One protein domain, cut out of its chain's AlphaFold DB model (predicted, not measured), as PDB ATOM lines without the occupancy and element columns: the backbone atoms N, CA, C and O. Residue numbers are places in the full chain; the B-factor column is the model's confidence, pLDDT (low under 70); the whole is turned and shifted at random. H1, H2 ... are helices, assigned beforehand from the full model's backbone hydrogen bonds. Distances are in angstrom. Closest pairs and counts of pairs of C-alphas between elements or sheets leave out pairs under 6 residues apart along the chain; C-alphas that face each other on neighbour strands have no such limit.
ATOM      1  N   TYR A 153      32.901  24.921 -11.131       75.62
ATOM      2  CA  TYR A 153      32.689  25.366 -12.501       75.62
ATOM      3  C   TYR A 153      32.241  26.827 -12.525       75.62
ATOM      4  O   TYR A 153      32.818  27.611 -13.273       75.62
ATOM      5  N   PHE A 154      31.294  27.219 -11.668       77.38
ATOM      6  CA  PHE A 154      30.871  28.612 -11.532       77.38
ATOM      7  C   PHE A 154      32.014  29.522 -11.084       77.38
ATOM      8  O   PHE A 154      32.235  30.565 -11.699       77.38
ATOM      9  N   ALA A 155      32.784  29.121 -10.072       80.50
ATOM     10  CA  ALA A 155      33.938  29.880  -9.600       80.50
ATOM     11  C   ALA A 155      34.981  30.063 -10.715       80.50
ATOM     12  O   ALA A 155      35.383  31.182 -11.015       80.50
ATOM     13  N   ARG A 156      35.347  28.987 -11.422       80.88
ATOM     14  CA  ARG A 156      36.311  29.057 -12.536       80.88
ATOM     15  C   ARG A 156      35.778  29.834 -13.735       80.88
ATOM     16  O   ARG A 156      36.538  30.527 -14.403       80.88
ATOM     17  N   LYS A 157      34.484  29.720 -14.038       80.06
ATOM     18  CA  LYS A 157      33.843  30.469 -15.124       80.06
ATOM     19  C   LYS A 157      33.835  31.959 -14.808       80.06
ATOM     20  O   LYS A 157      34.211  32.752 -15.664       80.06
ATOM     21  N   THR A 158      33.418  32.337 -13.604       80.19
ATOM     22  CA  THR A 158      33.404  33.742 -13.173       80.19
ATOM     23  C   THR A 158      34.812  34.324 -13.136       80.19
ATOM     24  O   THR A 158      35.003  35.427 -13.634       80.19
ATOM     25  N   GLU A 159      35.805  33.565 -12.669       84.75
ATOM     26  CA  GLU A 159      37.221  33.938 -12.733       84.75
ATOM     27  C   GLU A 159      37.701  34.139 -14.178       84.75
ATOM     28  O   GLU A 159      38.287  35.172 -14.494       84.75
ATOM     29  N   LEU A 160      37.404  33.198 -15.081       81.75
ATOM     30  CA  LEU A 160      37.771  33.294 -16.496       81.75
ATOM     31  C   LEU A 160      37.123  34.509 -17.167       81.75
ATOM     32  O   LEU A 160      37.795  35.257 -17.875       81.75
ATOM     33  N   LEU A 161      35.821  34.714 -16.953       78.94
ATOM     34  CA  LEU A 161      35.122  35.875 -17.489       78.94
ATOM     35  C   LEU A 161      35.710  37.157 -16.893       78.94
ATOM     36  O   LEU A 161      36.023  38.069 -17.648       78.94
ATOM     37  N   ALA A 162      35.964  37.223 -15.587       80.25
ATOM     38  CA  ALA A 162      36.610  38.378 -14.971       80.25
ATOM     39  C   ALA A 162      38.004  38.651 -15.564       80.25
ATOM     40  O   ALA A 162      38.318  39.804 -15.842       80.25
ATOM     41  N   ALA A 163      38.808  37.618 -15.834       80.94
ATOM     42  CA  ALA A 163      40.123  37.750 -16.463       80.94
ATOM     43  C   ALA A 163      40.048  38.282 -17.905       80.94
ATOM     44  O   ALA A 163      40.888  39.078 -18.312       80.94
ATOM     45  N   ILE A 164      39.022  37.891 -18.666       75.81
ATOM     46  CA  ILE A 164      38.790  38.407 -20.024       75.81
ATOM     47  C   ILE A 164      38.423  39.902 -19.995       75.81
ATOM     48  O   ILE A 164      38.783  40.630 -20.916       75.81
ATOM     49  N   HIS A 165      37.739  40.371 -18.944       71.88
ATOM     50  CA  HIS A 165      37.273  41.761 -18.835       71.88
ATOM     51  C   HIS A 165      38.204  42.671 -18.015       71.88
ATOM     52  O   HIS A 165      38.088  43.891 -18.104       71.88
ATOM     53  N   SER A 166      39.124  42.121 -17.214       68.56
ATOM     54  CA  SER A 166      40.070  42.905 -16.401       68.56
ATOM     55  C   SER A 166      41.207  43.523 -17.223       68.56
ATOM     56  O   SER A 166      41.914  44.407 -16.733       68.56
ATOM     57  N   ALA A 167      41.361  43.106 -18.483       58.94
ATOM     58  CA  ALA A 167      42.319  43.652 -19.432       58.94
ATOM     59  C   ALA A 167      41.914  45.070 -19.896       58.94
ATOM     60  O   ALA A 167      41.408  45.259 -20.990       58.94
ATOM     61  N   ALA A 168      42.193  46.061 -19.043       55.06
ATOM     62  CA  ALA A 168      42.292  47.506 -19.287       55.06
ATOM     63  C   ALA A 168      41.080  48.265 -19.905       55.06
ATOM     64  O   ALA A 168      40.431  47.819 -20.850       55.06
ATOM     65  N   PRO A 169      40.817  49.512 -19.455       52.72
ATOM     66  CA  PRO A 169      39.799  50.380 -20.041       52.72
ATOM     67  C   PRO A 169      40.311  50.934 -21.380       52.72
ATOM     68  O   PRO A 169      40.870  52.025 -21.452       52.72
ATOM     69  N   GLY A 170      40.185  50.140 -22.440       56.97
ATOM     70  CA  GLY A 170      40.677  50.508 -23.771       56.97
ATOM     71  C   GLY A 170      40.297  49.565 -24.911       56.97
ATOM     72  O   GLY A 170      40.800  49.760 -26.013       56.97
ATOM     73  N   GLY A 171      39.425  48.577 -24.680       61.44
ATOM     74  CA  GLY A 171      39.048  47.588 -25.692       61.44
ATOM     75  C   GLY A 171      40.236  46.700 -26.038       61.44
ATOM     76  O   GLY A 171      40.906  46.900 -27.052       61.44
ATOM     77  N   SER A 172      40.538  45.748 -25.162       67.69
ATOM     78  CA  SER A 172      41.690  44.882 -25.354       67.69
ATOM     79  C   SER A 172      41.521  43.987 -26.588       67.69
ATOM     80  O   SER A 172      40.414  43.698 -27.060       67.69
ATOM     81  N   GLN A 173      42.646  43.545 -27.148       77.00
ATOM     82  CA  GLN A 173      42.671  42.625 -28.285       77.00
ATOM     83  C   GLN A 173      41.874  41.340 -27.995       77.00
ATOM     84  O   GLN A 173      41.296  40.760 -28.921       77.00
ATOM     85  N   GLU A 174      41.806  40.918 -26.727       77.44
ATOM     86  CA  GLU A 174      40.996  39.784 -26.285       77.44
ATOM     87  C   GLU A 174      39.496  40.043 -26.450       77.44
ATOM     88  O   GLU A 174      38.784  39.173 -26.952       77.44
ATOM     89  N   GLU A 175      39.008  41.241 -26.124       78.81
ATOM     90  CA  GLU A 175      37.597  41.596 -26.290       78.81
ATOM     91  C   GLU A 175      37.202  41.625 -27.775       78.81
ATOM     92  O   GLU A 175      36.175  41.076 -28.181       78.81
ATOM     93  N   ALA A 176      38.062  42.186 -28.629       82.12
ATOM     94  CA  ALA A 176      37.858  42.170 -30.077       82.12
ATOM     95  C   ALA A 176      37.911  40.746 -30.661       82.12
ATOM     96  O   ALA A 176      37.176  40.421 -31.600       82.12
ATOM     97  N   ALA A 177      38.773  39.873 -30.128       85.88
ATOM     98  CA  ALA A 177      38.805  38.460 -30.497       85.88
ATOM     99  C   ALA A 177      37.524  37.735 -30.059       85.88
ATOM    100  O   ALA A 177      36.955  36.982 -30.850       85.88
ATOM    101  N   LEU A 178      37.028  38.022 -28.853       85.25
ATOM    102  CA  LEU A 178      35.782  37.471 -28.334       85.25
ATOM    103  C   LEU A 178      34.585  37.899 -29.190       85.25
ATOM    104  O   LEU A 178      33.771  37.052 -29.557       85.25
ATOM    105  N   ARG A 179      34.487  39.179 -29.574       86.94
ATOM    106  CA  ARG A 179      33.426  39.656 -30.480       86.94
ATOM    107  C   ARG A 179      33.468  38.928 -31.826       86.94
ATOM    108  O   ARG A 179      32.453  38.375 -32.238       86.94
ATOM    109  N   ARG A 180      34.645  38.827 -32.459       89.69
ATOM    110  CA  ARG A 180      34.811  38.093 -33.731       89.69
ATOM    111  C   ARG A 180      34.432  36.617 -33.614       89.69
ATOM    112  O   ARG A 180      33.801  36.076 -34.517       89.69
ATOM    113  N   ALA A 181      34.803  35.963 -32.514       90.56
ATOM    114  CA  ALA A 181      34.449  34.567 -32.272       90.56
ATOM    115  C   ALA A 181      32.930  34.387 -32.129       90.56
ATOM    116  O   ALA A 181      32.356  33.500 -32.758       90.56
ATOM    117  N   ASN A 182      32.273  35.257 -31.358       90.62
ATOM    118  CA  ASN A 182      30.820  35.250 -31.194       90.62
ATOM    119  C   ASN A 182      30.087  35.471 -32.530       90.62
ATOM    120  O   ASN A 182      29.141  34.750 -32.843       90.62
ATOM    121  N   GLU A 183      30.563  36.405 -33.357       92.44
ATOM    122  CA  GLU A 183      30.012  36.651 -34.695       92.44
ATOM    123  C   GLU A 183      30.197  35.459 -35.639       92.44
ATOM    124  O   GLU A 183      29.264  35.086 -36.348       92.44
ATOM    125  N   ALA A 184      31.368  34.817 -35.617       94.00
ATOM    126  CA  ALA A 184      31.635  33.632 -36.428       94.00
ATOM    127  C   ALA A 184      30.732  32.449 -36.040       94.00
ATOM    128  O   ALA A 184      30.224  31.741 -36.912       94.00
ATOM    129  N   VAL A 185      30.500  32.244 -34.738       92.38
ATOM    130  CA  VAL A 185      29.578  31.210 -34.244       92.38
ATOM    131  C   VAL A 185      28.148  31.512 -34.682       92.38
ATOM    132  O   VAL A 185      27.472  30.618 -35.192       92.38
ATOM    133  N   LEU A 186      27.702  32.762 -34.545       92.50
ATOM    134  CA  LEU A 186      26.368  33.167 -34.974       92.50
ATOM    135  C   LEU A 186      26.169  32.969 -36.484       92.50
ATOM    136  O   LEU A 186      25.167  32.386 -36.895       92.50
ATOM    137  N   ALA A 187      27.129  33.395 -37.309       93.75
ATOM    138  CA  ALA A 187      27.072  33.218 -38.759       93.75
ATOM    139  C   ALA A 187      26.960  31.736 -39.148       93.75
ATOM    140  O   ALA A 187      26.143  31.367 -39.992       93.75
ATOM    141  N   ARG A 188      27.730  30.868 -38.483       92.62
ATOM    142  CA  ARG A 188      27.681  29.423 -38.718       92.62
ATOM    143  C   ARG A 188      26.341  28.810 -38.310       92.62
ATOM    144  O   ARG A 188      25.852  27.930 -39.010       92.62
ATOM    145  N   LEU A 189      25.751  29.248 -37.199       90.12
ATOM    146  CA  LEU A 189      24.443  28.753 -36.758       90.12
ATOM    147  C   LEU A 189      23.330  29.141 -37.735       90.12
ATOM    148  O   LEU A 189      22.521  28.283 -38.072       90.12
ATOM    149  N   LYS A 190      23.347  30.372 -38.263       91.19
ATOM    150  CA  LYS A 190      22.422  30.798 -39.326       91.19
ATOM    151  C   LYS A 190      22.551  29.942 -40.581       91.19
ATOM    152  O   LYS A 190      21.551  29.506 -41.128       91.19
ATOM    153  N   GLN A 191      23.784  29.653 -40.997       92.00
ATOM    154  CA  GLN A 191      24.033  28.802 -42.159       92.00
ATOM    155  C   GLN A 191      23.509  27.372 -41.953       92.00
ATOM    156  O   GLN A 191      22.994  26.756 -42.881       92.00
ATOM    157  N   ILE A 192      23.661  26.815 -40.747       89.31
ATOM    158  CA  ILE A 192      23.139  25.480 -40.420       89.31
ATOM    159  C   ILE A 192      21.610  25.470 -40.472       89.31
ATOM    160  O   ILE A 192      21.045  24.528 -41.023       89.31
ATOM    161  N   ASP A 193      20.973  26.501 -39.921       86.50
ATOM    162  CA  ASP A 193      19.518  26.662 -39.928       86.50
ATOM    163  C   ASP A 193      18.971  26.760 -41.362       86.50
ATOM    164  O   ASP A 193      18.085  25.998 -41.746       86.50
ATOM    165  N   GLU A 194      19.599  27.585 -42.204       89.00
ATOM    166  CA  GLU A 194      19.269  27.720 -43.628       89.00
ATOM    167  C   GLU A 194      19.412  26.388 -44.385       89.00
ATOM    168  O   GLU A 194      18.470  25.934 -45.036       89.00
ATOM    169  N   MET A 195      20.546  25.692 -44.234       87.94
ATOM    170  CA  MET A 195      20.771  24.383 -44.868       87.94
ATOM    171  C   MET A 195      19.798  23.299 -44.392       87.94
ATOM    172  O   MET A 195      19.586  22.301 -45.089       87.94
ATOM    173  N   ALA A 196      19.266  23.419 -43.178       86.06
ATOM    174  CA  ALA A 196      18.292  22.475 -42.664       86.06
ATOM    175  C   ALA A 196      16.882  22.784 -43.176       86.06
ATOM    176  O   ALA A 196      16.188  21.860 -43.610       86.06
ATOM    177  N   ALA A 197      16.520  24.068 -43.247       85.12
ATOM    178  CA  ALA A 197      15.292  24.528 -43.880       85.12
ATOM    179  C   ALA A 197      15.213  24.081 -45.353       85.12
ATOM    180  O   ALA A 197      14.188  23.545 -45.771       85.12
ATOM    181  N   GLU A 198      16.312  24.178 -46.113       87.44
ATOM    182  CA  GLU A 198      16.401  23.662 -47.493       87.44
ATOM    183  C   GLU A 198      16.109  22.156 -47.603       87.44
ATOM    184  O   GLU A 198      15.590  21.682 -48.614       87.44
ATOM    185  N   LYS A 199      16.430  21.384 -46.561       88.12
ATOM    186  CA  LYS A 199      16.211  19.930 -46.503       88.12
ATOM    187  C   LYS A 199      14.850  19.546 -45.922       88.12
ATOM    188  O   LYS A 199      14.592  18.356 -45.745       88.12
ATOM    189  N   GLY A 200      14.000  20.523 -45.605       83.00
ATOM    190  CA  GLY A 200      12.723  20.294 -44.929       83.00
ATOM    191  C   GLY A 200      12.876  19.764 -43.499       83.00
ATOM    192  O   GLY A 200      11.954  19.144 -42.977       83.00
ATOM    193  N   LEU A 201      14.043  19.965 -42.880       76.88
ATOM    194  CA  LEU A 201      14.314  19.626 -41.486       76.88
ATOM    195  C   LEU A 201      14.117  20.885 -40.638       76.88
ATOM    196  O   LEU A 201      14.886  21.835 -40.749       76.88
ATOM    197  N   GLU A 202      13.099  20.891 -39.781       71.19
ATOM    198  CA  GLU A 202      12.874  21.974 -38.819       71.19
ATOM    199  C   GLU A 202      13.904  21.877 -37.679       71.19
ATOM    200  O   GLU A 202      13.895  20.924 -36.896       71.19
ATOM    201  N   VAL A 203      14.818  22.850 -37.586       65.44
ATOM    202  CA  VAL A 203      15.858  22.912 -36.542       65.44
ATOM    203  C   VAL A 203      15.507  24.000 -35.535       65.44
ATOM    204  O   VAL A 203      16.141  25.041 -35.443       65.44
ATOM    205  N   GLY A 204      14.476  23.748 -34.738       61.56
ATOM    206  CA  GLY A 204      14.074  24.649 -33.662       61.56
ATOM    207  C   GLY A 204      12.576  24.587 -33.447       61.56
ATOM    208  O   GLY A 204      11.819  25.069 -34.274       61.56
ATOM    209  N   GLY A 205      12.148  23.976 -32.343       66.12
ATOM    210  CA  GLY A 205      10.726  23.898 -32.015       66.12
ATOM    211  C   GLY A 205      10.115  25.269 -31.709       66.12
ATOM    212  O   GLY A 205      10.812  26.167 -31.241       66.12
ATOM    213  N   GLU A 206       8.802  25.360 -31.948       57.66
ATOM    214  CA  GLU A 206       7.873  26.443 -31.585       57.66
ATOM    215  C   GLU A 206       8.476  27.854 -31.754       57.66
ATOM    216  O   GLU A 206       8.994  28.461 -30.815       57.66
ATOM    217  N   GLY A 207       8.435  28.350 -32.996       55.94
ATOM    218  CA  GLY A 207       9.049  29.607 -33.428       55.94
ATOM    219  C   GLY A 207       8.826  30.821 -32.512       55.94
ATOM    220  O   GLY A 207       7.789  30.982 -31.871       55.94
ATOM    221  N   GLY A 208       9.828  31.706 -32.489       63.34
ATOM    222  CA  GLY A 208       9.837  32.963 -31.733       63.34
ATOM    223  C   GLY A 208      11.080  33.129 -30.854       63.34
ATOM    224  O   GLY A 208      12.105  32.472 -31.064       63.34
ATOM    225  N   ASP A 209      10.968  33.967 -29.819       57.38
ATOM    226  CA  ASP A 209      12.032  34.267 -28.836       57.38
ATOM    227  C   ASP A 209      12.522  33.036 -28.040       57.38
ATOM    228  O   ASP A 209      13.486  33.112 -27.275       57.38
ATOM    229  N   LYS A 210      11.863  31.884 -28.207       62.69
ATOM    230  CA  LYS A 210      12.215  30.612 -27.567       62.69
ATOM    231  C   LYS A 210      13.245  29.793 -28.351       62.69
ATOM    232  O   LYS A 210      13.764  28.815 -27.804       62.69
ATOM    233  N   THR A 211      13.555  30.158 -29.598       75.81
ATOM    234  CA  THR A 211      14.508  29.388 -30.409       75.81
ATOM    235  C   THR A 211      15.937  29.541 -29.887       75.81
ATOM    236  O   THR A 211      16.336  30.580 -29.353       75.81
ATOM    237  N   GLY A 212      16.743  28.487 -30.045       80.12
ATOM    238  CA  GLY A 212      18.157  28.523 -29.662       80.12
ATOM    239  C   GLY A 212      18.936  29.606 -30.414       80.12
ATOM    240  O   GLY A 212      19.778  30.269 -29.814       80.12
ATOM    241  N   LEU A 213      18.610  29.828 -31.693       86.00
ATOM    242  CA  LEU A 213      19.256  30.833 -32.536       86.00
ATOM    243  C   LEU A 213      18.955  32.262 -32.062       86.00
ATOM    244  O   LEU A 213      19.890  33.042 -31.902       86.00
ATOM    245  N   ALA A 214      17.694  32.580 -31.749       84.12
ATOM    246  CA  ALA A 214      17.314  33.903 -31.247       84.12
ATOM    247  C   ALA A 214      18.019  34.242 -29.920       84.12
ATOM    248  O   ALA A 214      18.467  35.372 -29.712       84.12
ATOM    249  N   ARG A 215      18.197  33.253 -29.029       82.12
ATOM    250  CA  ARG A 215      18.964  33.441 -27.781       82.12
ATOM    251  C   ARG A 215      20.431  33.762 -28.043       82.12
ATOM    252  O   ARG A 215      20.992  34.636 -27.385       82.12
ATOM    253  N   VAL A 216      21.041  33.071 -29.003       87.75
ATOM    254  CA  VAL A 216      22.421  33.336 -29.426       87.75
ATOM    255  C   VAL A 216      22.535  34.739 -30.020       87.75
ATOM    256  O   VAL A 216      23.424  35.484 -29.619       87.75
ATOM    257  N   GLU A 217      21.623  35.137 -30.909       89.00
ATOM    258  CA  GLU A 217      21.587  36.492 -31.481       89.00
ATOM    259  C   GLU A 217      21.496  37.571 -30.404       89.00
ATOM    260  O   GLU A 217      22.282  38.520 -30.415       89.00
ATOM    261  N   LYS A 218      20.587  37.389 -29.442       86.00
ATOM    262  CA  LYS A 218      20.422  38.301 -28.310       86.00
ATOM    263  C   LYS A 218      21.710  38.423 -27.495       86.00
ATOM    264  O   LYS A 218      22.135  39.539 -27.216       86.00
ATOM    265  N   ALA A 219      22.373  37.310 -27.181       85.81
ATOM    266  CA  ALA A 219      23.622  37.322 -26.419       85.81
ATOM    267  C   ALA A 219      24.773  38.025 -27.168       85.81
ATOM    268  O   ALA A 219      25.572  38.737 -26.558       85.81
ATOM    269  N   VAL A 220      24.864  37.861 -28.494       88.94
ATOM    270  CA  VAL A 220      25.853  38.586 -29.316       88.94
ATOM    271  C   VAL A 220      25.553  40.087 -29.343       88.94
ATOM    272  O   VAL A 220      26.471  40.901 -29.250       88.94
ATOM    273  N   GLU A 221      24.281  40.468 -29.436       87.12
ATOM    274  CA  GLU A 221      23.867  41.871 -29.453       87.12
ATOM    275  C   GLU A 221      24.051  42.559 -28.088       87.12
ATOM    276  O   GLU A 221      24.482  43.710 -28.025       87.12
ATOM    277  N   GLU A 222      23.811  41.850 -26.984       84.69
ATOM    278  CA  GLU A 222      24.110  42.328 -25.627       84.69
ATOM    279  C   GLU A 222      25.611  42.579 -25.434       84.69
ATOM    280  O   GLU A 222      25.997  43.623 -24.901       84.69
ATOM    281  N   LEU A 223      26.465  41.687 -25.954       84.38
ATOM    282  CA  LEU A 223      27.918  41.875 -25.935       84.38
ATOM    283  C   LEU A 223      28.345  43.120 -26.732       84.38
ATOM    284  O   LEU A 223      29.244  43.840 -26.305       84.38
ATOM    285  N   ARG A 224      27.694  43.405 -27.870       83.50
ATOM    286  CA  ARG A 224      27.972  44.608 -28.681       83.50
ATOM    287  C   ARG A 224      27.601  45.902 -27.976       83.50
ATOM    288  O   ARG A 224      28.272  46.910 -28.171       83.50
ATOM    289  N   ARG A 225      26.508  45.888 -27.213       80.31
ATOM    290  CA  ARG A 225      26.000  47.082 -26.532       80.31
ATOM    291  C   ARG A 225      26.738  47.370 -25.234       80.31
ATOM    292  O   ARG A 225      26.634  48.488 -24.750       80.31
ATOM    293  N   SER A 226      27.457  46.392 -24.672       68.88
ATOM    294  CA  SER A 226      28.138  46.504 -23.372       68.88
ATOM    295  C   SER A 226      27.215  47.039 -22.262       68.88
ATOM    296  O   SER A 226      27.665  47.689 -21.322       68.88
ATOM    297  N   VAL A 227      25.903  46.803 -22.380       55.62
ATOM    298  CA  VAL A 227      24.866  47.348 -21.493       55.62
ATOM    299  C   VAL A 227      24.131  46.177 -20.851       55.62
ATOM    300  O   VAL A 227      23.355  45.496 -21.517       55.62
ATOM    301  N   GLY A 228      24.371  45.950 -19.557       54.66
ATOM    302  CA  GLY A 228      23.615  44.993 -18.741       54.66
ATOM    303  C   GLY A 228      24.448  44.250 -17.690       54.66
ATOM    304  O   GLY A 228      25.576  43.832 -17.949       54.66
ATOM    305  N   LEU A 229      23.860  44.045 -16.506       49.62
ATOM    306  CA  LEU A 229      24.345  43.133 -15.459       49.62
ATOM    307  C   LEU A 229      24.160  41.686 -15.954       49.62
ATOM    308  O   LEU A 229      23.117  41.083 -15.733       49.62
ATOM    309  N   GLY A 230      25.128  41.179 -16.718       53.19
ATOM    310  CA  GLY A 230      25.057  39.875 -17.398       53.19
ATOM    311  C   GLY A 230      25.683  39.856 -18.799       53.19
ATOM    312  O   GLY A 230      25.891  38.787 -19.362       53.19
ATOM    313  N   ALA A 231      26.058  41.019 -19.345       57.38
ATOM    314  CA  ALA A 231      26.595  41.159 -20.703       57.38
ATOM    315  C   ALA A 231      28.043  40.641 -20.891       57.38
ATOM    316  O   ALA A 231      28.605  40.748 -21.982       57.38
ATOM    317  N   SER A 232      28.680  40.087 -19.852       62.41
ATOM    318  CA  SER A 232      30.133  39.872 -19.812       62.41
ATOM    319  C   SER A 232      30.600  38.559 -20.462       62.41
ATOM    320  O   SER A 232      31.370  37.807 -19.871       62.41
ATOM    321  N   GLY A 233      30.150  38.220 -21.671       71.12
ATOM    322  CA  GLY A 233      30.671  37.010 -22.331       71.12
ATOM    323  C   GLY A 233      29.985  36.548 -23.611       71.12
ATOM    324  O   GLY A 233      30.442  35.578 -24.220       71.12
ATOM    325  N   GLY A 234      28.902  37.208 -24.030       81.25
ATOM    326  CA  GLY A 234      28.129  36.801 -25.203       81.25
ATOM    327  C   GLY A 234      27.632  35.359 -25.081       81.25
ATOM    328  O   GLY A 234      27.037  34.975 -24.075       81.25
ATOM    329  N   ILE A 235      27.921  34.528 -26.081       85.62
ATOM    330  CA  ILE A 235      27.453  33.134 -26.155       85.62
ATOM    331  C   ILE A 235      27.980  32.282 -24.987       85.62
ATOM    332  O   ILE A 235      27.306  31.347 -24.561       85.62
ATOM    333  N   LEU A 236      29.137  32.621 -24.402       79.81
ATOM    334  CA  LEU A 236      29.671  31.921 -23.221       79.81
ATOM    335  C   LEU A 236      28.775  32.086 -21.983       79.81
ATOM    336  O   LEU A 236      28.776  31.226 -21.098       79.81
ATOM    337  N   GLY A 237      27.981  33.158 -21.930       75.69
ATOM    338  CA  GLY A 237      26.951  33.352 -20.912       75.69
ATOM    339  C   GLY A 237      25.850  32.291 -20.993       75.69
ATOM    340  O   GLY A 237      25.402  31.804 -19.963       75.69
ATOM    341  N   LEU A 238      25.503  31.837 -22.202       76.31
ATOM    342  CA  LEU A 238      24.412  30.881 -22.450       76.31
ATOM    343  C   LEU A 238      24.738  29.434 -22.053       76.31
ATOM    344  O   LEU A 238      23.836  28.601 -21.968       76.31
TER     345      LEU A 238
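Overview. This is residues 153 to 238 of the 250 residues of an uncharacterized protein of Pycnoporus cinnabarinus (UniProt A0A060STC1). One long helix, H2, makes the long axis, and H3 folds back along part of it as a helical hairpin, with the short H4 packed on H3. H1 meets the beginning of H2 near its own last residues and makes a corner with it, while a long loop, residues 199 to 211, leads from the far end of H2 back to H3. The printed part has 86 residues with four named helices, H1, H2, H3 and H4 in that order, and no named strand; the class is all helix. The whole is loose, with a radius of gyration of the C-alphas of 15.0 A, and only just elongated, with spans of 47 by 24 by 23 A.

Along the chain. H1 is residues 153 to 165, 18.2 A from first to last C-alpha, and begins with C-alpha 153 at (32.689, 25.366, -12.501). H2 is residues 173 to 198, the longest helix at 37.7 A, from C-alpha 173 at (42.671, 42.625, -28.285) to C-alpha 198 at (16.401, 23.662, -47.493). H3 is residues 212 to 225, 20.4 A long. H4 is residues 234 to 238 and ends with C-alpha 238 at (24.412, 30.881, -22.450).

Arrangement. H1 and H2 only just touch, with 3 pairs of C-alphas within 8 A, through residues 164 to 165 of H1 and 174 to 175 of H2 alone. Their closest C-alphas are those of Ile 164 and Glu 174, 6.8 A apart, and they stand at a steep tilt of 64 degrees, opposite ways. H2 and H3 form a helical hairpin: they touch at a shallow tilt of 27 degrees, opposite ways, with the C-alphas of Asn 182 and Val 220 closest at 6.3 A. H2 touches H3 with residues 179 to 190 alone. H3 and H4 touch, the closest C-alphas being those of Ala 219 and Gly 234, 4.7 A apart. H4 is close to H2 but not clearly touching it, with the C-alphas of Asn 182 and Ile 235 closest at 6.4 A. H1 is apart from H3 and from H4. In H1, H2 and H3 every O i to N i+4 pair is within hydrogen-bond range; in H4 0 of 1 is, beside 2 of 2 O i to N i+3 pairs.

Size, cuts and confidence. The two C-alphas farthest apart, those of Ala 168 and Gly 200, are 47.7 A apart. The printed part has no cut. The link from H2 to H3, 13 residues, is long; those from H1 to H2 and from H3 to H4 are short. The mean pLDDT of the printed part is 77.7, and residues 166 to 172, 203 to 210 and 226 to 232 of the model are under 70.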